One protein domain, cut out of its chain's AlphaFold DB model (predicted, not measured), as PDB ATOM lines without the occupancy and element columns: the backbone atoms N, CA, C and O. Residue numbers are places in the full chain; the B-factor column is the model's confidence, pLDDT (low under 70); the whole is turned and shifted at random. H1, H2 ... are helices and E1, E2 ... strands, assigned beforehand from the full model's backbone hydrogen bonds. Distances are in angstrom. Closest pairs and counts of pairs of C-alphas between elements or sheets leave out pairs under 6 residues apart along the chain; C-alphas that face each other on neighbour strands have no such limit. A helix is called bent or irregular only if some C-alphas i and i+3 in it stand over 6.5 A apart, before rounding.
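AT A GLANCE: This is residues 140 to 223 and 245 to 359 of the 712 residues of an uncharacterized protein of Symbiodinium microadriaticum (UniProt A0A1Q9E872). Long helices run side by side, with H6 and H2 packed on different sides of the longest, H7, while the short helices H1, H9 and H10 and two small two-stranded ribbons gather toward one end. From the other end an arm sticks out, residues 209 to 215 and 217 to 223. The printed part has 199 residues, mostly helix, in the order E1 H1 H2 H3 H4 H5 H6 E2 E3 H7 H8 H9 H10 E4; both sheets, E1 - E4 and E2 - E3, are antiparallel. It is loose, with a radius of gyration of the C-alphas of 22.5 A, and elongated, spanning 75 by 44 by 30 A.

IN THESE COORDINATES: The strands are E2, residues 271 to 273, E3, 276 to 281 and 13.8 A long, E1, 142 to 145, and E4, 355 to 358. C-alpha 142 is at (-14.303, -26.581, 28.672) and C-alpha 358 at (-14.615, -30.445, 32.023). H7, residues 282 to 310, is 41.3 A long and begins at (-25.683, -30.373, 51.277). H2, 167 to 191, measures 36.2 A, H6, 245 to 263, 27.5 A, H8, 316 to 330, 20.7 A, and H4, 201 to 214, 19.4 A. The shorter helices are H1, 151 to 157, H3, 194 to 197, H5, 219 to 223, H9, 332 to 340, and H10, 343 to 350. H1 is irregular, with C-alphas 152 and 155 7.0 A apart; H5 only just, with 220 and 223 6.53 A apart.

HOW THE PARTS SIT: E2 and E3 form a hairpin, with N 271 and O 279 2.9 A apart. Between E1 and E4, N 355 and O 145 are 2.8 A apart. H6 touches H7 at a shallow tilt of 11 degrees, opposite ways, closest at C-alphas 254 and 292, 6.7 A. H2, with residues 181 to 191, touches H7 at 24 degrees, the same way; C-alphas 188 and 302 are closest, 6.0 A. The hub, H1, touches H2, H7 and H9, and only just H10, with 3 pairs of C-alphas within 8 A. H8 is close to H7 but not clearly touching; C-alphas 310 and 319 are closest, 7.0 A. Every O i to N i+4 pair is within hydrogen-bond range in H2, H4, H7, H8, H9 and H10; H6 has 13 of 15, H1 0 of 3 but 3 of 4 O i to N i+3, H5 0 of 1 but 1 of 2, and H3 is too short.

THE WHOLE: The C-alphas of Tyr 219 and Arg 268 are the farthest apart, 77.0 A. Residues 224 to 244 are not printed; C-alphas 223 and 245 are 38.2 A apart across the cut. No link printed whole is long. The model's mean pLDDT over the printed part is 82.8, with residues 200 to 223, 245 to 247, 316 to 317 and 319 to 321 under 70.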
ATOM      1  N   GLU A 140      -8.034 -29.316  26.206       77.75
ATOM      2  CA  GLU A 140      -8.955 -29.011  27.326       77.75
ATOM      3  C   GLU A 140     -10.073 -28.018  26.952       77.75
ATOM      4  O   GLU A 140     -10.188 -26.911  27.482       77.75
ATOM      5  N   GLN A 141     -10.959 -28.442  26.047       80.31
ATOM      6  CA  GLN A 141     -12.143 -27.672  25.659       80.31
ATOM      7  C   GLN A 141     -13.229 -27.716  26.759       80.31
ATOM      8  O   GLN A 141     -14.057 -28.626  26.813       80.31
ATOM      9  N   SER A 142     -13.243 -26.726  27.660       84.75
ATOM     10  CA  SER A 142     -14.303 -26.581  28.672       84.75
ATOM     11  C   SER A 142     -15.564 -25.946  28.080       84.75
ATOM     12  O   SER A 142     -15.505 -24.804  27.623       84.75
ATOM     13  N   THR A 143     -16.712 -26.619  28.159       88.88
ATOM     14  CA  THR A 143     -18.006 -26.014  27.804       88.88
ATOM     15  C   THR A 143     -18.569 -25.239  28.996       88.88
ATOM     16  O   THR A 143     -18.506 -25.703  30.139       88.88
ATOM     17  N   GLU A 144     -19.125 -24.060  28.731       89.50
ATOM     18  CA  GLU A 144     -19.790 -23.227  29.733       89.50
ATOM     19  C   GLU A 144     -21.288 -23.555  29.770       89.50
ATOM     20  O   GLU A 144     -21.987 -23.413  28.771       89.50
ATOM     21  N   VAL A 145     -21.772 -24.039  30.917       89.81
ATOM     22  CA  VAL A 145     -23.185 -24.382  31.132       89.81
ATOM     23  C   VAL A 145     -23.852 -23.261  31.923       89.81
ATOM     24  O   VAL A 145     -23.512 -23.017  33.084       89.81
ATOM     25  N   TYR A 146     -24.797 -22.574  31.289       90.38
ATOM     26  CA  TYR A 146     -25.623 -21.540  31.912       90.38
ATOM     27  C   TYR A 146     -26.761 -22.169  32.727       90.38
ATOM     28  O   TYR A 146     -27.181 -23.298  32.465       90.38
ATOM     29  N   PHE A 147     -27.262 -21.440  33.726       89.50
ATOM     30  CA  PHE A 147     -28.502 -21.809  34.409       89.50
ATOM     31  C   PHE A 147     -29.698 -21.413  33.537       89.50
ATOM     32  O   PHE A 147     -29.732 -20.307  33.008       89.50
ATOM     33  N   GLU A 148     -30.667 -22.315  33.394       89.19
ATOM     34  CA  GLU A 148     -31.900 -22.078  32.635       89.19
ATOM     35  C   GLU A 148     -32.849 -21.158  33.420       89.19
ATOM     36  O   GLU A 148     -33.010 -21.315  34.639       89.19
ATOM     37  N   GLU A 149     -33.488 -20.219  32.719       90.56
ATOM     38  CA  GLU A 149     -34.483 -19.272  33.245       90.56
ATOM     39  C   GLU A 149     -35.847 -19.960  33.459       90.56
ATOM     40  O   GLU A 149     -36.861 -19.640  32.853       90.56
ATOM     41  N   SER A 150     -35.846 -20.960  34.343       92.25
ATOM     42  CA  SER A 150     -36.991 -21.803  34.694       92.25
ATOM     43  C   SER A 150     -37.287 -21.720  36.193       92.25
ATOM     44  O   SER A 150     -36.383 -21.581  37.027       92.25
ATOM     45  N   ALA A 151     -38.558 -21.896  36.571       92.81
ATOM     46  CA  ALA A 151     -38.976 -21.983  37.970       92.81
ATOM     47  C   ALA A 151     -38.242 -23.107  38.734       92.81
ATOM     48  O   ALA A 151     -38.015 -23.002  39.942       92.81
ATOM     49  N   TRP A 152     -37.790 -24.151  38.033       93.12
ATOM     50  CA  TRP A 152     -37.003 -25.250  38.595       93.12
ATOM     51  C   TRP A 152     -35.587 -24.844  39.051       93.12
ATOM     52  O   TRP A 152     -35.002 -25.541  39.882       93.12
ATOM     53  N   SER A 153     -35.060 -23.700  38.591       92.19
ATOM     54  CA  SER A 153     -33.774 -23.126  39.026       92.19
ATOM     55  C   SER A 153     -33.867 -22.329  40.339       92.19
ATOM     56  O   SER A 153     -32.853 -22.107  41.005       92.19
ATOM     57  N   ILE A 154     -35.065 -21.924  40.777       92.69
ATOM     58  CA  ILE A 154     -35.268 -21.090  41.978       92.69
ATOM     59  C   ILE A 154     -34.627 -21.667  43.269       92.69
ATOM     60  O   ILE A 154     -34.019 -20.894  44.024       92.69
ATOM     61  N   PRO A 155     -34.645 -22.991  43.548       91.00
ATOM     62  CA  PRO A 155     -33.986 -23.570  44.726       91.00
ATOM     63  C   PRO A 155     -32.459 -23.373  44.780       91.00
ATOM     64  O   PRO A 155     -31.884 -23.439  45.870       91.00
ATOM     65  N   VAL A 156     -31.794 -23.089  43.648       89.25
ATOM     66  CA  VAL A 156     -30.359 -22.730  43.603       89.25
ATOM     67  C   VAL A 156     -30.128 -21.436  44.395       89.25
ATOM     68  O   VAL A 156     -29.181 -21.310  45.180       89.25
ATOM     69  N   LEU A 157     -31.035 -20.480  44.190       87.81
ATOM     70  CA  LEU A 157     -30.934 -19.083  44.602       87.81
ATOM     71  C   LEU A 157     -31.493 -18.848  45.997       87.81
ATOM     72  O   LEU A 157     -31.024 -17.937  46.676       87.81
ATOM     73  N   ALA A 158     -32.462 -19.660  46.432       84.62
ATOM     74  CA  ALA A 158     -33.229 -19.476  47.667       84.62
ATOM     75  C   ALA A 158     -32.361 -19.132  48.896       84.62
ATOM     76  O   ALA A 158     -32.768 -18.329  49.732       84.62
ATOM     77  N   GLY A 159     -31.132 -19.663  48.966       76.44
ATOM     78  CA  GLY A 159     -30.170 -19.326  50.017       76.44
ATOM     79  C   GLY A 159     -28.977 -18.427  49.635       76.44
ATOM     80  O   GLY A 159     -28.112 -18.183  50.478       76.44
ATOM     81  N   ILE A 160     -28.844 -17.960  48.393       82.69
ATOM     82  CA  ILE A 160     -28.100 -16.706  48.131       82.69
ATOM     83  C   ILE A 160     -28.956 -15.543  48.654       82.69
ATOM     84  O   ILE A 160     -28.483 -14.687  49.399       82.69
ATOM     85  N   ILE A 161     -30.246 -15.603  48.319       77.38
ATOM     86  CA  ILE A 161     -31.310 -14.665  48.683       77.38
ATOM     87  C   ILE A 161     -31.398 -14.460  50.215       77.38
ATOM     88  O   ILE A 161     -31.619 -13.337  50.662       77.38
ATOM     89  N   ASP A 162     -31.119 -15.490  51.027       71.44
ATOM     90  CA  ASP A 162     -31.088 -15.429  52.504       71.44
ATOM     91  C   ASP A 162     -30.298 -14.257  53.123       71.44
ATOM     92  O   ASP A 162     -30.625 -13.848  54.237       71.44
ATOM     93  N   ALA A 163     -29.249 -13.753  52.460       76.50
ATOM     94  CA  ALA A 163     -28.339 -12.766  53.050       76.50
ATOM     95  C   ALA A 163     -28.865 -11.321  53.003       76.50
ATOM     96  O   ALA A 163     -28.747 -10.602  53.991       76.50
ATOM     97  N   ASN A 164     -29.434 -10.907  51.865       78.62
ATOM     98  CA  ASN A 164     -29.740  -9.497  51.560       78.62
ATOM     99  C   ASN A 164     -31.193  -9.256  51.116       78.62
ATOM    100  O   ASN A 164     -31.563  -8.118  50.832       78.62
ATOM    101  N   VAL A 165     -32.008 -10.306  50.987       82.19
ATOM    102  CA  VAL A 165     -33.314 -10.230  50.320       82.19
ATOM    103  C   VAL A 165     -34.448 -10.538  51.309       82.19
ATOM    104  O   VAL A 165     -34.284 -11.291  52.282       82.19
ATOM    105  N   GLY A 166     -35.603  -9.906  51.092       89.25
ATOM    106  CA  GLY A 166     -36.712  -9.904  52.039       89.25
ATOM    107  C   GLY A 166     -37.240 -11.305  52.358       89.25
ATOM    108  O   GLY A 166     -37.139 -12.239  51.561       89.25
ATOM    109  N   LEU A 167     -37.858 -11.450  53.534       90.81
ATOM    110  CA  LEU A 167     -38.624 -12.656  53.861       90.81
ATOM    111  C   LEU A 167     -39.760 -12.874  52.844       90.81
ATOM    112  O   LEU A 167     -40.020 -14.008  52.453       90.81
ATOM    113  N   PHE A 168     -40.377 -11.784  52.374       91.44
ATOM    114  CA  PHE A 168     -41.416 -11.804  51.346       91.44
ATOM    115  C   PHE A 168     -40.931 -12.446  50.039       91.44
ATOM    116  O   PHE A 168     -41.533 -13.413  49.585       91.44
ATOM    117  N   ASP A 169     -39.804 -11.983  49.487       90.25
ATOM    118  CA  ASP A 169     -39.243 -12.515  48.238       90.25
ATOM    119  C   ASP A 169     -38.909 -14.018  48.353       90.25
ATOM    120  O   ASP A 169     -39.094 -14.767  47.396       90.25
ATOM    121  N   ARG A 170     -38.470 -14.490  49.534       88.88
ATOM    122  CA  ARG A 170     -38.227 -15.922  49.810       88.88
ATOM    123  C   ARG A 170     -39.509 -16.744  49.881       88.88
ATOM    124  O   ARG A 170     -39.572 -17.815  49.281       88.88
ATOM    125  N   MET A 171     -40.528 -16.247  50.584       92.19
ATOM    126  CA  MET A 171     -41.849 -16.885  50.639       92.19
ATOM    127  C   MET A 171     -42.482 -16.962  49.247       92.19
ATOM    128  O   MET A 171     -43.016 -18.002  48.868       92.19
ATOM    129  N   PHE A 172     -42.370 -15.887  48.468       93.06
ATOM    130  CA  PHE A 172     -42.892 -15.797  47.111       93.06
ATOM    131  C   PHE A 172     -42.140 -16.719  46.139       93.06
ATOM    132  O   PHE A 172     -42.771 -17.486  45.421       93.06
ATOM    133  N   ALA A 173     -40.805 -16.753  46.184       91.12
ATOM    134  CA  ALA A 173     -40.002 -17.698  45.405       91.12
ATOM    135  C   ALA A 173     -40.352 -19.169  45.721       91.12
ATOM    136  O   ALA A 173     -40.475 -19.985  44.809       91.12
ATOM    137  N   GLY A 174     -40.574 -19.506  46.998       91.81
ATOM    138  CA  GLY A 174     -41.070 -20.828  47.397       91.81
ATOM    139  C   GLY A 174     -42.482 -21.124  46.874       91.81
ATOM    140  O   GLY A 174     -42.746 -22.232  46.409       91.81
ATOM    141  N   LEU A 175     -43.372 -20.126  46.893       94.50
ATOM    142  CA  LEU A 175     -44.727 -20.230  46.351       94.50
ATOM    143  C   LEU A 175     -44.730 -20.463  44.831       94.50
ATOM    144  O   LEU A 175     -45.509 -21.289  44.373       94.50
ATOM    145  N   LEU A 176     -43.846 -19.815  44.062       92.94
ATOM    146  CA  LEU A 176     -43.730 -20.035  42.611       92.94
ATOM    147  C   LEU A 176     -43.324 -21.480  42.276       92.94
ATOM    148  O   LEU A 176     -43.919 -22.090  41.391       92.94
ATOM    149  N   VAL A 177     -42.373 -22.065  43.016       92.44
ATOM    150  CA  VAL A 177     -41.976 -23.478  42.833       92.44
ATOM    151  C   VAL A 177     -43.135 -24.427  43.159       92.44
ATOM    152  O   VAL A 177     -43.375 -25.384  42.421       92.44
ATOM    153  N   LEU A 178     -43.884 -24.158  44.235       93.25
ATOM    154  CA  LEU A 178     -45.060 -24.950  44.616       93.25
ATOM    155  C   LEU A 178     -46.213 -24.812  43.611       93.25
ATOM    156  O   LEU A 178     -46.846 -25.811  43.280       93.25
ATOM    157  N   LEU A 179     -46.462 -23.601  43.101       93.69
ATOM    158  CA  LEU A 179     -47.468 -23.325  42.077       93.69
ATOM    159  C   LEU A 179     -47.126 -24.042  40.767       93.69
ATOM    160  O   LEU A 179     -47.999 -24.677  40.179       93.69
ATOM    161  N   ASN A 180     -45.860 -24.002  40.347       92.88
ATOM    162  CA  ASN A 180     -45.407 -24.701  39.152       92.88
ATOM    163  C   ASN A 180     -45.572 -26.224  39.278       92.88
ATOM    164  O   ASN A 180     -46.179 -26.860  38.417       92.88
ATOM    165  N   PHE A 181     -45.109 -26.803  40.394       92.19
ATOM    166  CA  PHE A 181     -45.296 -28.228  40.689       92.19
ATOM    167  C   PHE A 181     -46.783 -28.616  40.704       92.19
ATOM    168  O   PHE A 181     -47.159 -29.643  40.138       92.19
ATOM    169  N   PHE A 182     -47.640 -27.788  41.312       93.94
ATOM    170  CA  PHE A 182     -49.082 -28.021  41.343       93.94
ATOM    171  C   PHE A 182     -49.704 -27.976  39.943       93.94
ATOM    172  O   PHE A 182     -50.455 -28.885  39.601       93.94
ATOM    173  N   MET A 183     -49.386 -26.974  39.116       90.75
ATOM    174  CA  MET A 183     -49.980 -26.853  37.781       90.75
ATOM    175  C   MET A 183     -49.472 -27.924  36.815       90.75
ATOM    176  O   MET A 183     -50.292 -28.576  36.176       90.75
ATOM    177  N   GLN A 184     -48.164 -28.199  36.752       89.44
ATOM    178  CA  GLN A 184     -47.656 -29.296  35.918       89.44
ATOM    179  C   GLN A 184     -48.160 -30.670  36.403       89.44
ATOM    180  O   GLN A 184     -48.470 -31.536  35.583       89.44
ATOM    181  N   GLY A 185     -48.335 -30.858  37.716       88.38
ATOM    182  CA  GLY A 185     -49.001 -32.032  38.287       88.38
ATOM    183  C   GLY A 185     -50.489 -32.126  37.924       88.38
ATOM    184  O   GLY A 185     -50.968 -33.207  37.585       88.38
ATOM    185  N   ALA A 186     -51.215 -31.004  37.928       90.50
ATOM    186  CA  ALA A 186     -52.625 -30.935  37.548       90.50
ATOM    187  C   ALA A 186     -52.833 -31.173  36.043       90.50
ATOM    188  O   ALA A 186     -53.716 -31.945  35.679       90.50
ATOM    189  N   PHE A 187     -51.997 -30.600  35.169       88.50
ATOM    190  CA  PHE A 187     -52.016 -30.904  33.734       88.50
ATOM    191  C   PHE A 187     -51.678 -32.374  33.475       88.50
ATOM    192  O   PHE A 187     -52.414 -33.045  32.757       88.50
ATOM    193  N   SER A 188     -50.646 -32.915  34.135       88.00
ATOM    194  CA  SER A 188     -50.323 -34.349  34.072       88.00
ATOM    195  C   SER A 188     -51.508 -35.221  34.505       88.00
ATOM    196  O   SER A 188     -51.796 -36.225  33.863       88.00
ATOM    197  N   TRP A 189     -52.233 -34.833  35.558       90.56
ATOM    198  CA  TRP A 189     -53.441 -35.531  36.003       90.56
ATOM    199  C   TRP A 189     -54.586 -35.439  34.983       90.56
ATOM    200  O   TRP A 189     -55.189 -36.460  34.668       90.56
ATOM    201  N   VAL A 190     -54.865 -34.252  34.430       88.69
ATOM    202  CA  VAL A 190     -55.915 -34.035  33.416       88.69
ATOM    203  C   VAL A 190     -55.646 -34.860  32.157       88.69
ATOM    204  O   VAL A 190     -56.537 -35.587  31.716       88.69
ATOM    205  N   LEU A 191     -54.414 -34.826  31.638       84.00
ATOM    206  CA  LEU A 191     -53.969 -35.627  30.489       84.00
ATOM    207  C   LEU A 191     -54.059 -37.142  30.749       84.00
ATOM    208  O   LEU A 191     -54.157 -37.917  29.801       84.00
ATOM    209  N   LEU A 192     -54.052 -37.565  32.018       84.50
ATOM    210  CA  LEU A 192     -54.235 -38.956  32.434       84.50
ATOM    211  C   LEU A 192     -55.692 -39.360  32.726       84.50
ATOM    212  O   LEU A 192     -55.943 -40.520  33.055       84.50
ATOM    213  N   THR A 193     -56.667 -38.451  32.614       87.50
ATOM    214  CA  THR A 193     -58.082 -38.814  32.789       87.50
ATOM    215  C   THR A 193     -58.628 -39.561  31.573       87.50
ATOM    216  O   THR A 193     -58.335 -39.208  30.432       87.50
ATOM    217  N   ASP A 194     -59.517 -40.534  31.798       84.50
ATOM    218  CA  ASP A 194     -60.221 -41.247  30.717       84.50
ATOM    219  C   ASP A 194     -61.028 -40.300  29.798       84.50
ATOM    220  O   ASP A 194     -61.304 -40.639  28.651       84.50
ATOM    221  N   ALA A 195     -61.358 -39.089  30.267       80.75
ATOM    222  CA  ALA A 195     -61.976 -38.039  29.458       80.75
ATOM    223  C   ALA A 195     -61.019 -37.447  28.405       80.75
ATOM    224  O   ALA A 195     -61.446 -37.200  27.281       80.75
ATOM    225  N   PHE A 196     -59.734 -37.249  28.738       79.94
ATOM    226  CA  PHE A 196     -58.737 -36.693  27.812       79.94
ATOM    227  C   PHE A 196     -58.035 -37.773  26.974       79.94
ATOM    228  O   PHE A 196     -57.812 -37.593  25.780       79.94
ATOM    229  N   ILE A 197     -57.742 -38.936  27.572       76.31
ATOM    230  CA  ILE A 197     -57.265 -40.121  26.836       76.31
ATOM    231  C   ILE A 197     -58.392 -40.681  25.924       76.31
ATOM    232  O   ILE A 197     -58.139 -41.391  24.946       76.31
ATOM    233  N   GLY A 198     -59.650 -40.338  26.218       74.06
ATOM    234  CA  GLY A 198     -60.841 -40.689  25.450       74.06
ATOM    235  C   GLY A 198     -61.268 -42.151  25.596       74.06
ATOM    236  O   GLY A 198     -60.536 -42.997  26.117       74.06
ATOM    237  N   GLU A 199     -62.467 -42.466  25.099       76.62
ATOM    238  CA  GLU A 199     -63.025 -43.820  25.195       76.62
ATOM    239  C   GLU A 199     -62.142 -44.882  24.515       76.62
ATOM    240  O   GLU A 199     -61.414 -44.608  23.555       76.62
ATOM    241  N   ALA A 200     -62.219 -46.115  25.030       69.38
ATOM    242  CA  ALA A 200     -61.435 -47.247  24.549       69.38
ATOM    243  C   ALA A 200     -61.649 -47.505  23.046       69.38
ATOM    244  O   ALA A 200     -62.765 -47.400  22.530       69.38
ATOM    245  N   PHE A 201     -60.569 -47.884  22.357       61.38
ATOM    246  CA  PHE A 201     -60.519 -47.984  20.895       61.38
ATOM    247  C   PHE A 201     -61.595 -48.907  20.297       61.38
ATOM    248  O   PHE A 201     -62.069 -48.641  19.202       61.38
ATOM    249  N   GLU A 202     -62.056 -49.924  21.028       64.19
ATOM    250  CA  GLU A 202     -63.152 -50.816  20.614       64.19
ATOM    251  C   GLU A 202     -64.439 -50.051  20.252       64.19
ATOM    252  O   GLU A 202     -65.022 -50.303  19.199       64.19
ATOM    253  N   LYS A 203     -64.832 -49.039  21.042       64.75
ATOM    254  CA  LYS A 203     -65.946 -48.145  20.678       64.75
ATOM    255  C   LYS A 203     -65.619 -47.301  19.446       64.75
ATOM    256  O   LYS A 203     -66.477 -47.109  18.590       64.75
ATOM    257  N   ARG A 204     -64.374 -46.826  19.324       59.88
ATOM    258  CA  ARG A 204     -63.926 -46.086  18.134       59.88
ATOM    259  C   ARG A 204     -63.915 -46.958  16.876       59.88
ATOM    260  O   ARG A 204     -64.084 -46.399  15.806       59.88
ATOM    261  N   VAL A 205     -63.798 -48.288  16.962       61.47
ATOM    262  CA  VAL A 205     -63.999 -49.187  15.805       61.47
ATOM    263  C   VAL A 205     -65.457 -49.161  15.344       61.47
ATOM    264  O   VAL A 205     -65.711 -49.131  14.143       61.47
ATOM    265  N   GLU A 206     -66.421 -49.118  16.264       63.75
ATOM    266  CA  GLU A 206     -67.840 -48.969  15.922       63.75
ATOM    267  C   GLU A 206     -68.147 -47.563  15.376       63.75
ATOM    268  O   GLU A 206     -68.799 -47.442  14.341       63.75
ATOM    269  N   SER A 207     -67.585 -46.500  15.962       57.31
ATOM    270  CA  SER A 207     -67.699 -45.138  15.415       57.31
ATOM    271  C   SER A 207     -66.985 -44.961  14.068       57.31
ATOM    272  O   SER A 207     -67.501 -44.259  13.208       57.31
ATOM    273  N   ALA A 208     -65.833 -45.602  13.845       56.28
ATOM    274  CA  ALA A 208     -65.094 -45.556  12.581       56.28
ATOM    275  C   ALA A 208     -65.756 -46.411  11.495       56.28
ATOM    276  O   ALA A 208     -65.684 -46.050  10.321       56.28
ATOM    277  N   LYS A 209     -66.465 -47.484  11.881       58.78
ATOM    278  CA  LYS A 209     -67.491 -48.092  11.033       58.78
ATOM    279  C   LYS A 209     -68.548 -47.032  10.724       58.78
ATOM    280  O   LYS A 209     -68.548 -46.561   9.599       58.78
ATOM    281  N   ILE A 210     -69.369 -46.582  11.678       61.06
ATOM    282  CA  ILE A 210     -70.506 -45.654  11.448       61.06
ATOM    283  C   ILE A 210     -70.121 -44.411  10.621       61.06
ATOM    284  O   ILE A 210     -70.826 -44.058   9.679       61.06
ATOM    285  N   TRP A 211     -68.986 -43.767  10.904       60.09
ATOM    286  CA  TRP A 211     -68.483 -42.633  10.120       60.09
ATOM    287  C   TRP A 211     -68.178 -43.033   8.676       60.09
ATOM    288  O   TRP A 211     -68.580 -42.352   7.731       60.09
ATOM    289  N   ARG A 212     -67.521 -44.181   8.479       52.50
ATOM    290  CA  ARG A 212     -67.302 -44.717   7.142       52.50
ATOM    291  C   ARG A 212     -68.617 -45.041   6.430       52.50
ATOM    292  O   ARG A 212     -68.689 -44.849   5.223       52.50
ATOM    293  N   THR A 213     -69.621 -45.529   7.154       53.69
ATOM    294  CA  THR A 213     -70.882 -46.010   6.571       53.69
ATOM    295  C   THR A 213     -71.825 -44.876   6.178       53.69
ATOM    296  O   THR A 213     -72.518 -44.970   5.175       53.69
ATOM    297  N   SER A 214     -71.817 -43.780   6.940       56.12
ATOM    298  CA  SER A 214     -72.760 -42.666   6.766       56.12
ATOM    299  C   SER A 214     -72.155 -41.381   6.197       56.12
ATOM    300  O   SER A 214     -72.907 -40.556   5.691       56.12
ATOM    301  N   ILE A 215     -70.833 -41.181   6.283       52.69
ATOM    302  CA  ILE A 215     -70.181 -39.905   5.926       52.69
ATOM    303  C   ILE A 215     -69.089 -40.094   4.866       52.69
ATOM    304  O   ILE A 215     -69.054 -39.349   3.892       52.69
ATOM    305  N   ALA A 216     -68.213 -41.098   4.996       48.66
ATOM    306  CA  ALA A 216     -67.047 -41.231   4.108       48.66
ATOM    307  C   ALA A 216     -67.367 -41.593   2.641       48.66
ATOM    308  O   ALA A 216     -66.463 -41.571   1.808       48.66
ATOM    309  N   HIS A 217     -68.622 -41.944   2.336       47.97
ATOM    310  CA  HIS A 217     -69.119 -42.263   0.988       47.97
ATOM    311  C   HIS A 217     -70.345 -41.426   0.582       47.97
ATOM    312  O   HIS A 217     -70.906 -41.652  -0.489       47.97
ATOM    313  N   ASP A 218     -70.764 -40.450   1.399       52.25
ATOM    314  CA  ASP A 218     -71.864 -39.554   1.030       52.25
ATOM    315  C   ASP A 218     -71.389 -38.544  -0.031       52.25
ATOM    316  O   ASP A 218     -70.556 -37.666   0.219       52.25
ATOM    317  N   TYR A 219     -71.964 -38.667  -1.232       52.56
ATOM    318  CA  TYR A 219     -71.708 -37.818  -2.397       52.56
ATOM    319  C   TYR A 219     -71.857 -36.315  -2.107       52.56
ATOM    320  O   TYR A 219     -71.244 -35.492  -2.786       52.56
ATOM    321  N   LYS A 220     -72.638 -35.948  -1.085       54.72
ATOM    322  CA  LYS A 220     -72.872 -34.567  -0.657       54.72
ATOM    323  C   LYS A 220     -71.613 -33.863  -0.142       54.72
ATOM    324  O   LYS A 220     -71.512 -32.645  -0.278       54.72
ATOM    325  N   TYR A 221     -70.646 -34.604   0.402       49.22
ATOM    326  CA  TYR A 221     -69.373 -34.052   0.891       49.22
ATOM    327  C   TYR A 221     -68.269 -34.033  -0.178       49.22
ATOM    328  O   TYR A 221     -67.245 -33.377   0.010       49.22
ATOM    329  N   LEU A 222     -68.489 -34.683  -1.328       47.97
ATOM    330  CA  LEU A 222     -67.540 -34.716  -2.447       47.97
ATOM    331  C   LEU A 222     -67.265 -33.310  -3.020       47.97
ATOM    332  O   LEU A 222     -66.152 -33.022  -3.441       47.97
ATOM    333  N   TRP A 223     -68.262 -32.420  -2.985       50.34
ATOM    334  CA  TRP A 223     -68.195 -31.077  -3.580       50.34
ATOM    335  C   TRP A 223     -67.271 -30.090  -2.836       50.34
ATOM    336  O   TRP A 223     -67.039 -28.984  -3.310       50.34
ATOM    337  N   LEU A 245     -38.803 -35.703  18.695       57.41
ATOM    338  CA  LEU A 245     -37.579 -34.933  18.910       57.41
ATOM    339  C   LEU A 245     -37.667 -33.980  20.112       57.41
ATOM    340  O   LEU A 245     -36.679 -33.866  20.837       57.41
ATOM    341  N   SER A 246     -38.812 -33.338  20.375       65.31
ATOM    342  CA  SER A 246     -38.926 -32.312  21.430       65.31
ATOM    343  C   SER A 246     -38.685 -32.877  22.833       65.31
ATOM    344  O   SER A 246     -37.826 -32.387  23.563       65.31
ATOM    345  N   THR A 247     -39.350 -33.976  23.202       69.25
ATOM    346  CA  THR A 247     -39.233 -34.546  24.557       69.25
ATOM    347  C   THR A 247     -37.836 -35.096  24.854       69.25
ATOM    348  O   THR A 247     -37.400 -35.067  26.004       69.25
ATOM    349  N   THR A 248     -37.078 -35.535  23.841       70.75
ATOM    350  CA  THR A 248     -35.677 -35.959  24.043       70.75
ATOM    351  C   THR A 248     -34.745 -34.802  24.409       70.75
ATOM    352  O   THR A 248     -33.756 -35.018  25.114       70.75
ATOM    353  N   GLN A 249     -35.065 -33.573  23.987       78.12
ATOM    354  CA  GLN A 249     -34.290 -32.386  24.345       78.12
ATOM    355  C   GLN A 249     -34.467 -32.049  25.828       78.12
ATOM    356  O   GLN A 249     -33.466 -31.818  26.504       78.12
ATOM    357  N   GLU A 250     -35.687 -32.129  26.367       83.44
ATOM    358  CA  GLU A 250     -35.950 -31.860  27.788       83.44
ATOM    359  C   GLU A 250     -35.199 -32.808  28.726       83.44
ATOM    360  O   GLU A 250     -34.498 -32.358  29.635       83.44
ATOM    361  N   PHE A 251     -35.230 -34.120  28.468       83.62
ATOM    362  CA  PHE A 251     -34.438 -35.066  29.265       83.62
ATOM    363  C   PHE A 251     -32.932 -34.780  29.200       83.62
ATOM    364  O   PHE A 251     -32.233 -34.956  30.200       83.62
ATOM    365  N   ARG A 252     -32.425 -34.286  28.062       84.56
ATOM    366  CA  ARG A 252     -31.029 -33.857  27.923       84.56
ATOM    367  C   ARG A 252     -30.739 -32.573  28.712       84.56
ATOM    368  O   ARG A 252     -29.709 -32.522  29.381       84.56
ATOM    369  N   ARG A 253     -31.628 -31.569  28.701       85.88
ATOM    370  CA  ARG A 253     -31.481 -30.339  29.512       85.88
ATOM    371  C   ARG A 253     -31.414 -30.669  31.004       85.88
ATOM    372  O   ARG A 253     -30.458 -30.276  31.673       85.88
ATOM    373  N   ILE A 254     -32.365 -31.468  31.501       88.19
ATOM    374  CA  ILE A 254     -32.421 -31.908  32.906       88.19
ATOM    375  C   ILE A 254     -31.144 -32.673  33.290       88.19
ATOM    376  O   ILE A 254     -30.567 -32.424  34.351       88.19
ATOM    377  N   TRP A 255     -30.668 -33.575  32.423       85.81
ATOM    378  CA  TRP A 255     -29.445 -34.342  32.666       85.81
ATOM    379  C   TRP A 255     -28.199 -33.452  32.767       85.81
ATOM    380  O   TRP A 255     -27.441 -33.573  33.730       85.81
ATOM    381  N   LEU A 256     -28.011 -32.518  31.828       86.69
ATOM    382  CA  LEU A 256     -26.865 -31.600  31.813       86.69
ATOM    383  C   LEU A 256     -26.848 -30.665  33.034       86.69
ATOM    384  O   LEU A 256     -25.790 -30.444  33.627       86.69
ATOM    385  N   GLN A 257     -28.010 -30.163  33.463       88.94
ATOM    386  CA  GLN A 257     -28.130 -29.348  34.679       88.94
ATOM    387  C   GLN A 257     -27.815 -30.158  35.945       88.94
ATOM    388  O   GLN A 257     -27.052 -29.704  36.804       88.94
ATOM    389  N   MET A 258     -28.342 -31.385  36.048       88.56
ATOM    390  CA  MET A 258     -28.043 -32.290  37.159       88.56
ATOM    391  C   MET A 258     -26.552 -32.662  37.199       88.56
ATOM    392  O   MET A 258     -25.961 -32.686  38.279       88.56
ATOM    393  N   GLU A 259     -25.918 -32.895  36.046       88.94
ATOM    394  CA  GLU A 259     -24.474 -33.129  35.939       88.94
ATOM    395  C   GLU A 259     -23.660 -31.909  36.403       88.94
ATOM    396  O   GLU A 259     -22.747 -32.061  37.224       88.94
ATOM    397  N   ALA A 260     -24.005 -30.702  35.947       90.12
ATOM    398  CA  ALA A 260     -23.329 -29.471  36.354       90.12
ATOM    399  C   ALA A 260     -23.439 -29.243  37.877       90.12
ATOM    400  O   ALA A 260     -22.430 -28.999  38.545       90.12
ATOM    401  N   ALA A 261     -24.629 -29.440  38.458       90.12
ATOM    402  CA  ALA A 261     -24.842 -29.409  39.908       90.12
ATOM    403  C   ALA A 261     -24.074 -30.529  40.649       90.12
ATOM    404  O   ALA A 261     -23.579 -30.333  41.768       90.12
ATOM    405  N   TRP A 262     -23.911 -31.706  40.034       91.12
ATOM    406  CA  TRP A 262     -23.093 -32.789  40.585       91.12
ATOM    407  C   TRP A 262     -21.587 -32.473  40.551       91.12
ATOM    408  O   TRP A 262     -20.861 -32.928  41.438       91.12
ATOM    409  N   GLY A 263     -21.124 -31.637  39.619       90.06
ATOM    410  CA  GLY A 263     -19.740 -31.153  39.557       90.06
ATOM    411  C   GLY A 263     -19.326 -30.251  40.731       90.06
ATOM    412  O   GLY A 263     -18.174 -30.294  41.160       90.06
ATOM    413  N   ILE A 264     -20.255 -29.475  41.302       92.44
ATOM    414  CA  ILE A 264     -19.949 -28.504  42.372       92.44
ATOM    415  C   ILE A 264     -19.525 -29.234  43.667       92.44
ATOM    416  O   ILE A 264     -20.228 -30.152  44.105       92.44
ATOM    417  N   PRO A 265     -18.424 -28.843  44.345       94.50
ATOM    418  CA  PRO A 265     -18.007 -29.464  45.603       94.50
ATOM    419  C   PRO A 265     -18.968 -29.127  46.757       94.50
ATOM    420  O   PRO A 265     -19.421 -27.989  46.914       94.50
ATOM    421  N   LYS A 266     -19.271 -30.127  47.596       95.25
ATOM    422  CA  LYS A 266     -20.253 -30.024  48.689       95.25
ATOM    423  C   LYS A 266     -19.570 -29.746  50.032       95.25
ATOM    424  O   LYS A 266     -18.695 -30.500  50.451       95.25
ATOM    425  N   LYS A 267     -20.015 -28.708  50.746       95.19
ATOM    426  CA  LYS A 267     -19.609 -28.373  52.128       95.19
ATOM    427  C   LYS A 267     -20.840 -28.242  53.043       95.19
ATOM    428  O   LYS A 267     -21.966 -28.527  52.639       95.19
ATOM    429  N   ARG A 268     -20.646 -27.846  54.310       94.75
ATOM    430  CA  ARG A 268     -21.760 -27.547  55.242       94.75
ATOM    431  C   ARG A 268     -22.426 -26.203  54.933       94.75
ATOM    432  O   ARG A 268     -23.646 -26.137  54.838       94.75
ATOM    433  N   ARG A 269     -21.625 -25.153  54.741       91.94
ATOM    434  CA  ARG A 269     -22.063 -23.817  54.309       91.94
ATOM    435  C   ARG A 269     -21.689 -23.636  52.839       91.94
ATOM    436  O   ARG A 269     -20.597 -24.033  52.443       91.94
ATOM    437  N   SER A 270     -22.592 -23.067  52.051       92.88
ATOM    438  CA  SER A 270     -22.310 -22.632  50.682       92.88
ATOM    439  C   SER A 270     -21.415 -21.393  50.692       92.88
ATOM    440  O   SER A 270     -21.640 -20.498  51.509       92.88
ATOM    441  N   VAL A 271     -20.466 -21.309  49.762       93.50
ATOM    442  CA  VAL A 271     -19.639 -20.113  49.547       93.50
ATOM    443  C   VAL A 271     -19.821 -19.651  48.108       93.50
ATOM    444  O   VAL A 271     -19.625 -20.422  47.168       93.50
ATOM    445  N   PHE A 272     -20.203 -18.385  47.975       92.06
ATOM    446  CA  PHE A 272     -20.423 -17.674  46.724       92.06
ATOM    447  C   PHE A 272     -19.389 -16.545  46.654       92.06
ATOM    448  O   PHE A 272     -19.223 -15.816  47.633       92.06
ATOM    449  N   ARG A 273     -18.652 -16.451  45.546       93.25
ATOM    450  CA  ARG A 273     -17.671 -15.390  45.252       93.25
ATOM    451  C   ARG A 273     -17.718 -15.123  43.754       93.25
ATOM    452  O   ARG A 273     -17.915 -16.068  43.000       93.25
ATOM    453  N   ASP A 274     -17.553 -13.870  43.336       92.81
ATOM    454  CA  ASP A 274     -17.382 -13.490  41.921       92.81
ATOM    455  C   ASP A 274     -18.496 -14.045  41.004       92.81
ATOM    456  O   ASP A 274     -18.258 -14.575  39.917       92.81
ATOM    457  N   ASN A 275     -19.725 -13.982  41.529       90.81
ATOM    458  CA  ASN A 275     -20.967 -14.564  41.012       90.81
ATOM    459  C   ASN A 275     -20.938 -16.073  40.685       90.81
ATOM    460  O   ASN A 275     -21.763 -16.568  39.916       90.81
ATOM    461  N   ALA A 276     -20.016 -16.824  41.288       91.19
ATOM    462  CA  ALA A 276     -19.834 -18.255  41.095       91.19
ATOM    463  C   ALA A 276     -20.009 -19.060  42.399       91.19
ATOM    464  O   ALA A 276     -19.644 -18.638  43.504       91.19
ATOM    465  N   PHE A 277     -20.519 -20.286  42.263       91.06
ATOM    466  CA  PHE A 277     -20.604 -21.257  43.356       91.06
ATOM    467  C   PHE A 277     -19.258 -21.956  43.588       91.06
ATOM    468  O   PHE A 277     -18.985 -23.008  43.014       91.06
ATOM    469  N   VAL A 278     -18.437 -21.413  44.493       93.12
ATOM    470  CA  VAL A 278     -17.170 -22.047  44.909       93.12
ATOM    471  C   VAL A 278     -17.430 -23.370  45.637       93.12
ATOM    472  O   VAL A 278     -16.695 -24.339  45.464       93.12
ATOM    473  N   CYS A 279     -18.484 -23.433  46.458       93.62
ATOM    474  CA  CYS A 279     -19.011 -24.689  46.997       93.62
ATOM    475  C   CYS A 279     -20.476 -24.553  47.436       93.62
ATOM    476  O   CYS A 279     -20.926 -23.479  47.845       93.62
ATOM    477  N   MET A 280     -21.220 -25.658  47.386       94.06
ATOM    478  CA  MET A 280     -22.652 -25.708  47.709       94.06
ATOM    479  C   MET A 280     -22.898 -26.426  49.043       94.06
ATOM    480  O   MET A 280     -22.135 -27.313  49.430       94.06
ATOM    481  N   SER A 281     -23.956 -26.056  49.773       94.62
ATOM    482  CA  SER A 281     -24.351 -26.778  50.986       94.62
ATOM    483  C   SER A 281     -25.143 -28.043  50.652       94.62
ATOM    484  O   SER A 281     -25.959 -28.050  49.729       94.62
ATOM    485  N   TRP A 282     -24.953 -29.105  51.443       93.44
ATOM    486  CA  TRP A 282     -25.683 -30.373  51.277       93.44
ATOM    487  C   TRP A 282     -27.211 -30.218  51.247       93.44
ATOM    488  O   TRP A 282     -27.867 -30.912  50.479       93.44
ATOM    489  N   ALA A 283     -27.775 -29.284  52.020       91.00
ATOM    490  CA  ALA A 283     -29.215 -29.015  52.018       91.00
ATOM    491  C   ALA A 283     -29.713 -28.463  50.667       91.00
ATOM    492  O   ALA A 283     -30.725 -28.933  50.158       91.00
ATOM    493  N   ARG A 284     -28.978 -27.523  50.048       91.06
ATOM    494  CA  ARG A 284     -29.328 -26.968  48.725       91.06
ATOM    495  C   ARG A 284     -29.134 -27.995  47.620       91.06
ATOM    496  O   ARG A 284     -29.998 -28.138  46.769       91.06
ATOM    497  N   PHE A 285     -28.041 -28.755  47.679       92.31
ATOM    498  CA  PHE A 285     -27.796 -29.848  46.742       92.31
ATOM    499  C   PHE A 285     -28.903 -30.918  46.807       92.31
ATOM    500  O   PHE A 285     -29.353 -31.399  45.774       92.31
ATOM    501  N   CYS A 286     -29.394 -31.244  48.009       92.50
ATOM    502  CA  CYS A 286     -30.526 -32.152  48.186       92.50
ATOM    503  C   CYS A 286     -31.839 -31.558  47.647       92.50
ATOM    504  O   CYS A 286     -32.538 -32.246  46.912       92.50
ATOM    505  N   ALA A 287     -32.140 -30.288  47.941       90.31
ATOM    506  CA  ALA A 287     -33.322 -29.606  47.406       90.31
ATOM    507  C   ALA A 287     -33.328 -29.577  45.867       90.31
ATOM    508  O   ALA A 287     -34.343 -29.900  45.261       90.31
ATOM    509  N   LEU A 288     -32.181 -29.282  45.246       90.50
ATOM    510  CA  LEU A 288     -32.012 -29.294  43.790       90.50
ATOM    511  C   LEU A 288     -32.167 -30.684  43.183       90.50
ATOM    512  O   LEU A 288     -32.835 -30.842  42.166       90.50
ATOM    513  N   LEU A 289     -31.587 -31.707  43.813       90.06
ATOM    514  CA  LEU A 289     -31.768 -33.085  43.368       90.06
ATOM    515  C   LEU A 289     -33.250 -33.492  43.429       90.06
ATOM    516  O   LEU A 289     -33.742 -34.124  42.501       90.06
ATOM    517  N   VAL A 290     -33.978 -33.086  44.474       90.38
ATOM    518  CA  VAL A 290     -35.426 -33.323  44.593       90.38
ATOM    519  C   VAL A 290     -36.212 -32.592  43.500       90.38
ATOM    520  O   VAL A 290     -37.094 -33.203  42.903       90.38
ATOM    521  N   THR A 291     -35.896 -31.333  43.176       89.31
ATOM    522  CA  THR A 291     -36.613 -30.607  42.115       89.31
ATOM    523  C   THR A 291     -36.284 -31.103  40.707       89.31
ATOM    524  O   THR A 291     -37.196 -31.209  39.890       89.31
ATOM    525  N   TYR A 292     -35.044 -31.513  40.423       90.12
ATOM    526  CA  TYR A 292     -34.719 -32.164  39.147       90.12
ATOM    527  C   TYR A 292     -35.379 -33.544  39.009       90.12
ATOM    528  O   TYR A 292     -35.880 -33.868  37.934       90.12
ATOM    529  N   LEU A 293     -35.463 -34.329  40.090       88.38
ATOM    530  CA  LEU A 293     -36.223 -35.585  40.096       88.38
ATOM    531  C   LEU A 293     -37.732 -35.350  39.909       88.38
ATOM    532  O   LEU A 293     -38.382 -36.144  39.233       88.38
ATOM    533  N   ALA A 294     -38.286 -34.257  40.444       88.44
ATOM    534  CA  ALA A 294     -39.678 -33.870  40.212       88.44
ATOM    535  C   ALA A 294     -39.935 -33.485  38.742       88.44
ATOM    536  O   ALA A 294     -40.836 -34.058  38.130       88.44
ATOM    537  N   ARG A 295     -39.113 -32.606  38.140       91.00
ATOM    538  CA  ARG A 295     -39.215 -32.256  36.707       91.00
ATOM    539  C   ARG A 295     -39.058 -33.493  35.816       91.00
ATOM    540  O   ARG A 295     -39.859 -33.690  34.909       91.00
ATOM    541  N   ALA A 296     -38.097 -34.374  36.107       87.44
ATOM    542  CA  ALA A 296     -37.903 -35.625  35.366       87.44
ATOM    543  C   ALA A 296     -39.098 -36.589  35.488       87.44
ATOM    544  O   ALA A 296     -39.479 -37.221  34.502       87.44
ATOM    545  N   MET A 297     -39.714 -36.695  36.673       88.38
ATOM    546  CA  MET A 297     -40.924 -37.494  36.884       88.38
ATOM    547  C   MET A 297     -42.099 -36.936  36.074       88.38
ATOM    548  O   MET A 297     -42.749 -37.691  35.355       88.38
ATOM    549  N   ILE A 298     -42.330 -35.622  36.146       88.62
ATOM    550  CA  ILE A 298     -43.383 -34.923  35.397       88.62
ATOM    551  C   ILE A 298     -43.173 -35.107  33.890       88.62
ATOM    552  O   ILE A 298     -44.071 -35.600  33.214       88.62
ATOM    553  N   ALA A 299     -41.972 -34.840  33.369       87.62
ATOM    554  CA  ALA A 299     -41.635 -35.062  31.962       87.62
ATOM    555  C   ALA A 299     -41.828 -36.529  31.528       87.62
ATOM    556  O   ALA A 299     -42.275 -36.788  30.412       87.62
ATOM    557  N   SER A 300     -41.564 -37.500  32.412       86.12
ATOM    558  CA  SER A 300     -41.811 -38.928  32.134       86.12
ATOM    559  C   SER A 300     -43.301 -39.259  32.067       86.12
ATOM    560  O   SER A 300     -43.712 -40.058  31.227       86.12
ATOM    561  N   VAL A 301     -44.117 -38.639  32.925       86.88
ATOM    562  CA  VAL A 301     -45.578 -38.789  32.904       86.88
ATOM    563  C   VAL A 301     -46.175 -38.114  31.671       86.88
ATOM    564  O   VAL A 301     -46.983 -38.740  30.993       86.88
ATOM    565  N   LEU A 302     -45.741 -36.897  31.329       85.12
ATOM    566  CA  LEU A 302     -46.178 -36.181  30.127       85.12
ATOM    567  C   LEU A 302     -45.776 -36.922  28.844       85.12
ATOM    568  O   LEU A 302     -46.589 -37.026  27.930       85.12
ATOM    569  N   LEU A 303     -44.578 -37.516  28.788       84.44
ATOM    570  CA  LEU A 303     -44.156 -38.361  27.666       84.44
ATOM    571  C   LEU A 303     -44.994 -39.647  27.570       84.44
ATOM    572  O   LEU A 303     -45.456 -39.996  26.487       84.44
ATOM    573  N   ALA A 304     -45.246 -40.337  28.687       83.12
ATOM    574  CA  ALA A 304     -46.084 -41.538  28.697       83.12
ATOM    575  C   ALA A 304     -47.551 -41.238  28.330       83.12
ATOM    576  O   ALA A 304     -48.158 -41.994  27.570       83.12
ATOM    577  N   ALA A 305     -48.102 -40.125  28.825       85.81
ATOM    578  CA  ALA A 305     -49.432 -39.639  28.473       85.81
ATOM    579  C   ALA A 305     -49.498 -39.245  26.991       85.81
ATOM    580  O   ALA A 305     -50.389 -39.709  26.290       85.81
ATOM    581  N   GLY A 306     -48.521 -38.481  26.489       83.62
ATOM    582  CA  GLY A 306     -48.423 -38.084  25.083       83.62
ATOM    583  C   GLY A 306     -48.321 -39.278  24.131       83.62
ATOM    584  O   GLY A 306     -49.058 -39.335  23.154       83.62
ATOM    585  N   ILE A 307     -47.491 -40.280  24.443       83.12
ATOM    586  CA  ILE A 307     -47.388 -41.527  23.659       83.12
ATOM    587  C   ILE A 307     -48.715 -42.303  23.669       83.12
ATOM    588  O   ILE A 307     -49.170 -42.759  22.619       83.12
ATOM    589  N   LEU A 308     -49.359 -42.446  24.833       82.06
ATOM    590  CA  LEU A 308     -50.646 -43.142  24.962       82.06
ATOM    591  C   LEU A 308     -51.791 -42.399  24.258       82.06
ATOM    592  O   LEU A 308     -52.705 -43.034  23.734       82.06
ATOM    593  N   TRP A 309     -51.735 -41.068  24.255       81.94
ATOM    594  CA  TRP A 309     -52.699 -40.189  23.610       81.94
ATOM    595  C   TRP A 309     -52.538 -40.213  22.083       81.94
ATOM    596  O   TRP A 309     -53.512 -40.490  21.387       81.94
ATOM    597  N   LEU A 310     -51.307 -40.073  21.566       78.81
ATOM    598  CA  LEU A 310     -50.979 -40.247  20.140       78.81
ATOM    599  C   LEU A 310     -51.434 -41.608  19.606       78.81
ATOM    600  O   LEU A 310     -51.949 -41.704  18.499       78.81
ATOM    601  N   ALA A 311     -51.273 -42.669  20.401       78.56
ATOM    602  CA  ALA A 311     -51.714 -44.016  20.045       78.56
ATOM    603  C   ALA A 311     -53.251 -44.196  20.035       78.56
ATOM    604  O   ALA A 311     -53.734 -45.300  19.783       78.56
ATOM    605  N   ARG A 312     -54.032 -43.146  20.327       77.81
ATOM    606  CA  ARG A 312     -55.504 -43.148  20.276       77.81
ATOM    607  C   ARG A 312     -56.106 -42.084  19.361       77.81
ATOM    608  O   ARG A 312     -57.281 -42.224  19.010       77.81
ATOM    609  N   THR A 313     -55.365 -41.047  18.970       78.56
ATOM    610  CA  THR A 313     -55.856 -40.056  18.006       78.56
ATOM    611  C   THR A 313     -55.898 -40.641  16.598       78.56
ATOM    612  O   THR A 313     -54.907 -41.144  16.079       78.56
ATOM    613  N   THR A 314     -57.065 -40.564  15.962       72.94
ATOM    614  CA  THR A 314     -57.303 -41.080  14.602       72.94
ATOM    615  C   THR A 314     -57.386 -39.975  13.543       72.94
ATOM    616  O   THR A 314     -57.523 -40.282  12.364       72.94
ATOM    617  N   SER A 315     -57.302 -38.702  13.949       72.69
ATOM    618  CA  SER A 315     -57.293 -37.524  13.073       72.69
ATOM    619  C   SER A 315     -55.963 -36.774  13.180       72.69
ATOM    620  O   SER A 315     -55.488 -36.511  14.285       72.69
ATOM    621  N   ILE A 316     -55.375 -36.392  12.039       60.22
ATOM    622  CA  ILE A 316     -54.134 -35.594  11.992       60.22
ATOM    623  C   ILE A 316     -54.366 -34.190  12.559       60.22
ATOM    624  O   ILE A 316     -53.479 -33.620  13.184       60.22
ATOM    625  N   GLU A 317     -55.544 -33.615  12.323       63.38
ATOM    626  CA  GLU A 317     -55.857 -32.242  12.726       63.38
ATOM    627  C   GLU A 317     -55.936 -32.133  14.253       63.38
ATOM    628  O   GLU A 317     -55.303 -31.262  14.851       63.38
ATOM    629  N   GLU A 318     -56.589 -33.110  14.894       74.25
ATOM    630  CA  GLU A 318     -56.539 -33.290  16.347       74.25
ATOM    631  C   GLU A 318     -55.095 -33.499  16.825       74.25
ATOM    632  O   GLU A 318     -54.677 -32.873  17.797       74.25
ATOM    633  N   LEU A 319     -54.318 -34.349  16.142       67.06
ATOM    634  CA  LEU A 319     -52.925 -34.649  16.490       67.06
ATOM    635  C   LEU A 319     -52.045 -33.387  16.456       67.06
ATOM    636  O   LEU A 319     -51.299 -33.143  17.401       67.06
ATOM    637  N   MET A 320     -52.181 -32.544  15.429       60.38
ATOM    638  CA  MET A 320     -51.426 -31.298  15.281       60.38
ATOM    639  C   MET A 320     -51.845 -30.235  16.307       60.38
ATOM    640  O   MET A 320     -50.982 -29.633  16.945       60.38
ATOM    641  N   LEU A 321     -53.150 -30.024  16.517       67.75
ATOM    642  CA  LEU A 321     -53.648 -29.058  17.506       67.75
ATOM    643  C   LEU A 321     -53.218 -29.429  18.933       67.75
ATOM    644  O   LEU A 321     -52.768 -28.573  19.692       67.75
ATOM    645  N   ASN A 322     -53.292 -30.713  19.287       72.19
ATOM    646  CA  ASN A 322     -52.869 -31.184  20.605       72.19
ATOM    647  C   ASN A 322     -51.342 -31.280  20.745       72.19
ATOM    648  O   ASN A 322     -50.843 -31.123  21.853       72.19
ATOM    649  N   ALA A 323     -50.584 -31.464  19.659       70.00
ATOM    650  CA  ALA A 323     -49.128 -31.315  19.679       70.00
ATOM    651  C   ALA A 323     -48.713 -29.881  20.051       70.00
ATOM    652  O   ALA A 323     -47.854 -29.696  20.914       70.00
ATOM    653  N   VAL A 324     -49.366 -28.871  19.461       72.75
ATOM    654  CA  VAL A 324     -49.157 -27.456  19.811       72.75
ATOM    655  C   VAL A 324     -49.577 -27.182  21.259       72.75
ATOM    656  O   VAL A 324     -48.817 -26.567  22.007       72.75
ATOM    657  N   ALA A 325     -50.735 -27.692  21.692       77.44
ATOM    658  CA  ALA A 325     -51.189 -27.550  23.077       77.44
ATOM    659  C   ALA A 325     -50.248 -28.234  24.089       77.44
ATOM    660  O   ALA A 325     -49.992 -27.683  25.155       77.44
ATOM    661  N   LEU A 326     -49.693 -29.406  23.758       76.38
ATOM    662  CA  LEU A 326     -48.747 -30.122  24.614       76.38
ATOM    663  C   LEU A 326     -47.401 -29.391  24.716       76.38
ATOM    664  O   LEU A 326     -46.826 -29.364  25.802       76.38
ATOM    665  N   ASN A 327     -46.922 -28.760  23.636       77.31
ATOM    666  CA  ASN A 327     -45.741 -27.894  23.712       77.31
ATOM    667  C   ASN A 327     -46.021 -26.689  24.619       77.31
ATOM    668  O   ASN A 327     -45.293 -26.476  25.580       77.31
ATOM    669  N   ALA A 328     -47.148 -26.002  24.415       80.25
ATOM    670  CA  ALA A 328     -47.552 -24.881  25.262       80.25
ATOM    671  C   ALA A 328     -47.706 -25.265  26.751       80.25
ATOM    672  O   ALA A 328     -47.445 -24.429  27.608       80.25
ATOM    673  N   ILE A 329     -48.090 -26.514  27.068       83.50
ATOM    674  CA  ILE A 329     -48.127 -27.064  28.439       83.50
ATOM    675  C   ILE A 329     -46.717 -27.305  29.008       83.50
ATOM    676  O   ILE A 329     -46.501 -27.088  30.202       83.50
ATOM    677  N   LEU A 330     -45.760 -27.747  28.184       81.81
ATOM    678  CA  LEU A 330     -44.358 -27.913  28.587       81.81
ATOM    679  C   LEU A 330     -43.693 -26.552  28.858       81.81
ATOM    680  O   LEU A 330     -43.010 -26.403  29.867       81.81
ATOM    681  N   ASP A 331     -43.981 -25.546  28.030       85.44
ATOM    682  CA  ASP A 331     -43.409 -24.194  28.129       85.44
ATOM    683  C   ASP A 331     -43.968 -23.372  29.324       85.44
ATOM    684  O   ASP A 331     -43.465 -22.288  29.637       85.44
ATOM    685  N   VAL A 332     -44.996 -23.867  30.039       88.44
ATOM    686  CA  VAL A 332     -45.658 -23.141  31.150       88.44
ATOM    687  C   VAL A 332     -44.678 -22.693  32.235       88.44
ATOM    688  O   VAL A 332     -44.877 -21.614  32.792       88.44
ATOM    689  N   ASP A 333     -43.637 -23.468  32.560       89.88
ATOM    690  CA  ASP A 333     -42.724 -23.081  33.648       89.88
ATOM    691  C   ASP A 333     -41.711 -21.993  33.271       89.88
ATOM    692  O   ASP A 333     -41.287 -21.239  34.152       89.88
ATOM    693  N   GLU A 334     -41.423 -21.828  31.977       91.12
ATOM    694  CA  GLU A 334     -40.668 -20.692  31.436       91.12
ATOM    695  C   GLU A 334     -41.543 -19.428  31.406       91.12
ATOM    696  O   GLU A 334     -41.117 -18.366  31.869       91.12
ATOM    697  N   PHE A 335     -42.811 -19.535  30.984       89.38
ATOM    698  CA  PHE A 335     -43.762 -18.417  31.053       89.38
ATOM    699  C   PHE A 335     -44.054 -17.977  32.496       89.38
ATOM    700  O   PHE A 335     -44.103 -16.778  32.781       89.38
ATOM    701  N   LEU A 336     -44.213 -18.924  33.426       90.38
ATOM    702  CA  LEU A 336     -44.426 -18.650  34.850       90.38
ATOM    703  C   LEU A 336     -43.180 -18.009  35.466       90.38
ATOM    704  O   LEU A 336     -43.293 -17.006  36.173       90.38
ATOM    705  N   PHE A 337     -41.988 -18.528  35.156       92.38
ATOM    706  CA  PHE A 337     -40.740 -17.905  35.581       92.38
ATOM    707  C   PHE A 337     -40.620 -16.467  35.058       92.38
ATOM    708  O   PHE A 337     -40.402 -15.548  35.849       92.38
ATOM    709  N   THR A 338     -40.807 -16.259  33.757       91.81
ATOM    710  CA  THR A 338     -40.619 -14.961  33.092       91.81
ATOM    711  C   THR A 338     -41.649 -13.928  33.551       91.81
ATOM    712  O   THR A 338     -41.291 -12.794  33.866       91.81
ATOM    713  N   GLY A 339     -42.925 -14.320  33.633       93.31
ATOM    714  CA  GLY A 339     -44.034 -13.424  33.964       93.31
ATOM    715  C   GLY A 339     -44.256 -13.180  35.459       93.31
ATOM    716  O   GLY A 339     -44.854 -12.164  35.810       93.31
ATOM    717  N   MET A 340     -43.805 -14.078  36.348       92.50
ATOM    718  CA  MET A 340     -44.076 -13.971  37.792       92.50
ATOM    719  C   MET A 340     -42.834 -13.834  38.678       92.50
ATOM    720  O   MET A 340     -42.973 -13.389  39.816       92.50
ATOM    721  N   THR A 341     -41.626 -14.186  38.225       92.75
ATOM    722  CA  THR A 341     -40.425 -14.074  39.075       92.75
ATOM    723  C   THR A 341     -40.034 -12.604  39.279       92.75
ATOM    724  O   THR A 341     -39.979 -11.850  38.311       92.75
ATOM    725  N   PRO A 342     -39.695 -12.156  40.506       92.81
ATOM    726  CA  PRO A 342     -39.248 -10.783  40.720       92.81
ATOM    727  C   PRO A 342     -37.961 -10.486  39.940       92.81
ATOM    728  O   PRO A 342     -37.012 -11.268  40.001       92.81
ATOM    729  N   ILE A 343     -37.877  -9.307  39.316       92.62
ATOM    730  CA  ILE A 343     -36.729  -8.854  38.498       92.62
ATOM    731  C   ILE A 343     -35.379  -9.019  39.228       92.62
ATOM    732  O   ILE A 343     -34.372  -9.381  38.628       92.62
ATOM    733  N   LYS A 344     -35.352  -8.840  40.558       91.44
ATOM    734  CA  LYS A 344     -34.160  -9.086  41.396       91.44
ATOM    735  C   LYS A 344     -33.640 -10.527  41.307       91.44
ATOM    736  O   LYS A 344     -32.435 -10.734  41.374       91.44
ATOM    737  N   ILE A 345     -34.534 -11.511  41.209       90.88
ATOM    738  CA  ILE A 345     -34.205 -12.939  41.114       90.88
ATOM    739  C   ILE A 345     -33.827 -13.298  39.668       90.88
ATOM    740  O   ILE A 345     -32.864 -14.035  39.480       90.88
ATOM    741  N   GLN A 346     -34.486 -12.708  38.662       92.25
ATOM    742  CA  GLN A 346     -34.091 -12.829  37.249       92.25
ATOM    743  C   GLN A 346     -32.660 -12.306  37.028       92.25
ATOM    744  O   GLN A 346     -31.787 -13.056  36.598       92.25
ATOM    745  N   HIS A 347     -32.350 -11.082  37.468       91.31
ATOM    746  CA  HIS A 347     -30.978 -10.561  37.435       91.31
ATOM    747  C   HIS A 347     -30.001 -11.365  38.310       91.31
ATOM    748  O   HIS A 347     -28.822 -11.474  37.967       91.31
ATOM    749  N   ALA A 348     -30.449 -11.964  39.420       90.25
ATOM    750  CA  ALA A 348     -29.609 -12.855  40.222       90.25
ATOM    751  C   ALA A 348     -29.282 -14.184  39.515       90.25
ATOM    752  O   ALA A 348     -28.271 -14.780  39.867       90.25
ATOM    753  N   ILE A 349     -30.088 -14.631  38.540       91.19
ATOM    754  CA  ILE A 349     -29.778 -15.760  37.641       91.19
ATOM    755  C   ILE A 349     -28.862 -15.301  36.511       91.19
ATOM    756  O   ILE A 349     -27.795 -15.877  36.327       91.19
ATOM    757  N   GLN A 350     -29.233 -14.230  35.807       91.31
ATOM    758  CA  GLN A 350     -28.497 -13.693  34.653       91.31
ATOM    759  C   GLN A 350     -27.070 -13.252  35.000       91.31
ATOM    760  O   GLN A 350     -26.182 -13.271  34.151       91.31
ATOM    761  N   SER A 351     -26.832 -12.869  36.256       91.56
ATOM    762  CA  SER A 351     -25.498 -12.531  36.754       91.56
ATOM    763  C   SER A 351     -24.675 -13.734  37.235       91.56
ATOM    764  O   SER A 351     -23.486 -13.542  37.501       91.56
ATOM    765  N   LEU A 352     -25.241 -14.951  37.329       91.31
ATOM    766  CA  LEU A 352     -24.485 -16.164  37.666       91.31
ATOM    767  C   LEU A 352     -23.463 -16.471  36.574       91.31
ATOM    768  O   LEU A 352     -23.791 -16.643  35.402       91.31
ATOM    769  N   LYS A 353     -22.208 -16.634  36.987       93.06
ATOM    770  CA  LYS A 353     -21.146 -17.087  36.093       93.06
ATOM    771  C   LYS A 353     -21.418 -18.543  35.675       93.06
ATOM    772  O   LYS A 353     -21.646 -19.371  36.565       93.06
ATOM    773  N   PRO A 354     -21.380 -18.885  34.373       91.62
ATOM    774  CA  PRO A 354     -21.697 -20.233  33.915       91.62
ATOM    775  C   PRO A 354     -20.720 -21.274  34.475       91.62
ATOM    776  O   PRO A 354     -19.536 -21.009  34.714       91.62
ATOM    777  N   ILE A 355     -21.223 -22.489  34.681       90.25
ATOM    778  CA  ILE A 355     -20.445 -23.600  35.224       90.25
ATOM    779  C   ILE A 355     -19.565 -24.165  34.107       90.25
ATOM    780  O   ILE A 355     -20.059 -24.751  33.145       90.25
ATOM    781  N   LYS A 356     -18.243 -24.032  34.252       88.38
ATOM    782  CA  LYS A 356     -17.269 -24.693  33.371       88.38
ATOM    783  C   LYS A 356     -17.223 -26.189  33.681       88.38
ATOM    784  O   LYS A 356     -16.620 -26.603  34.673       88.38
ATOM    785  N   VAL A 357     -17.838 -27.005  32.827       89.06
ATOM    786  CA  VAL A 357     -17.785 -28.469  32.932       89.06
ATOM    787  C   VAL A 357     -16.613 -28.987  32.092       89.06
ATOM    788  O   VAL A 357     -16.490 -28.682  30.905       89.06
ATOM    789  N   LYS A 358     -15.726 -29.774  32.714       86.44
ATOM    790  CA  LYS A 358     -14.615 -30.445  32.023       86.44
ATOM    791  C   LYS A 358     -15.117 -31.730  31.359       86.44
ATOM    792  O   LYS A 358     -15.245 -32.766  32.017       86.44
ATOM    793  N   TYR A 359     -15.400 -31.662  30.059       82.25
ATOM    794  CA  TYR A 359     -15.813 -32.821  29.272       82.25
ATOM    795  C   TYR A 359     -14.608 -33.693  28.910       82.25
ATOM    796  O   TYR A 359     -13.692 -33.273  28.213       82.25
TER     797      TYR A 359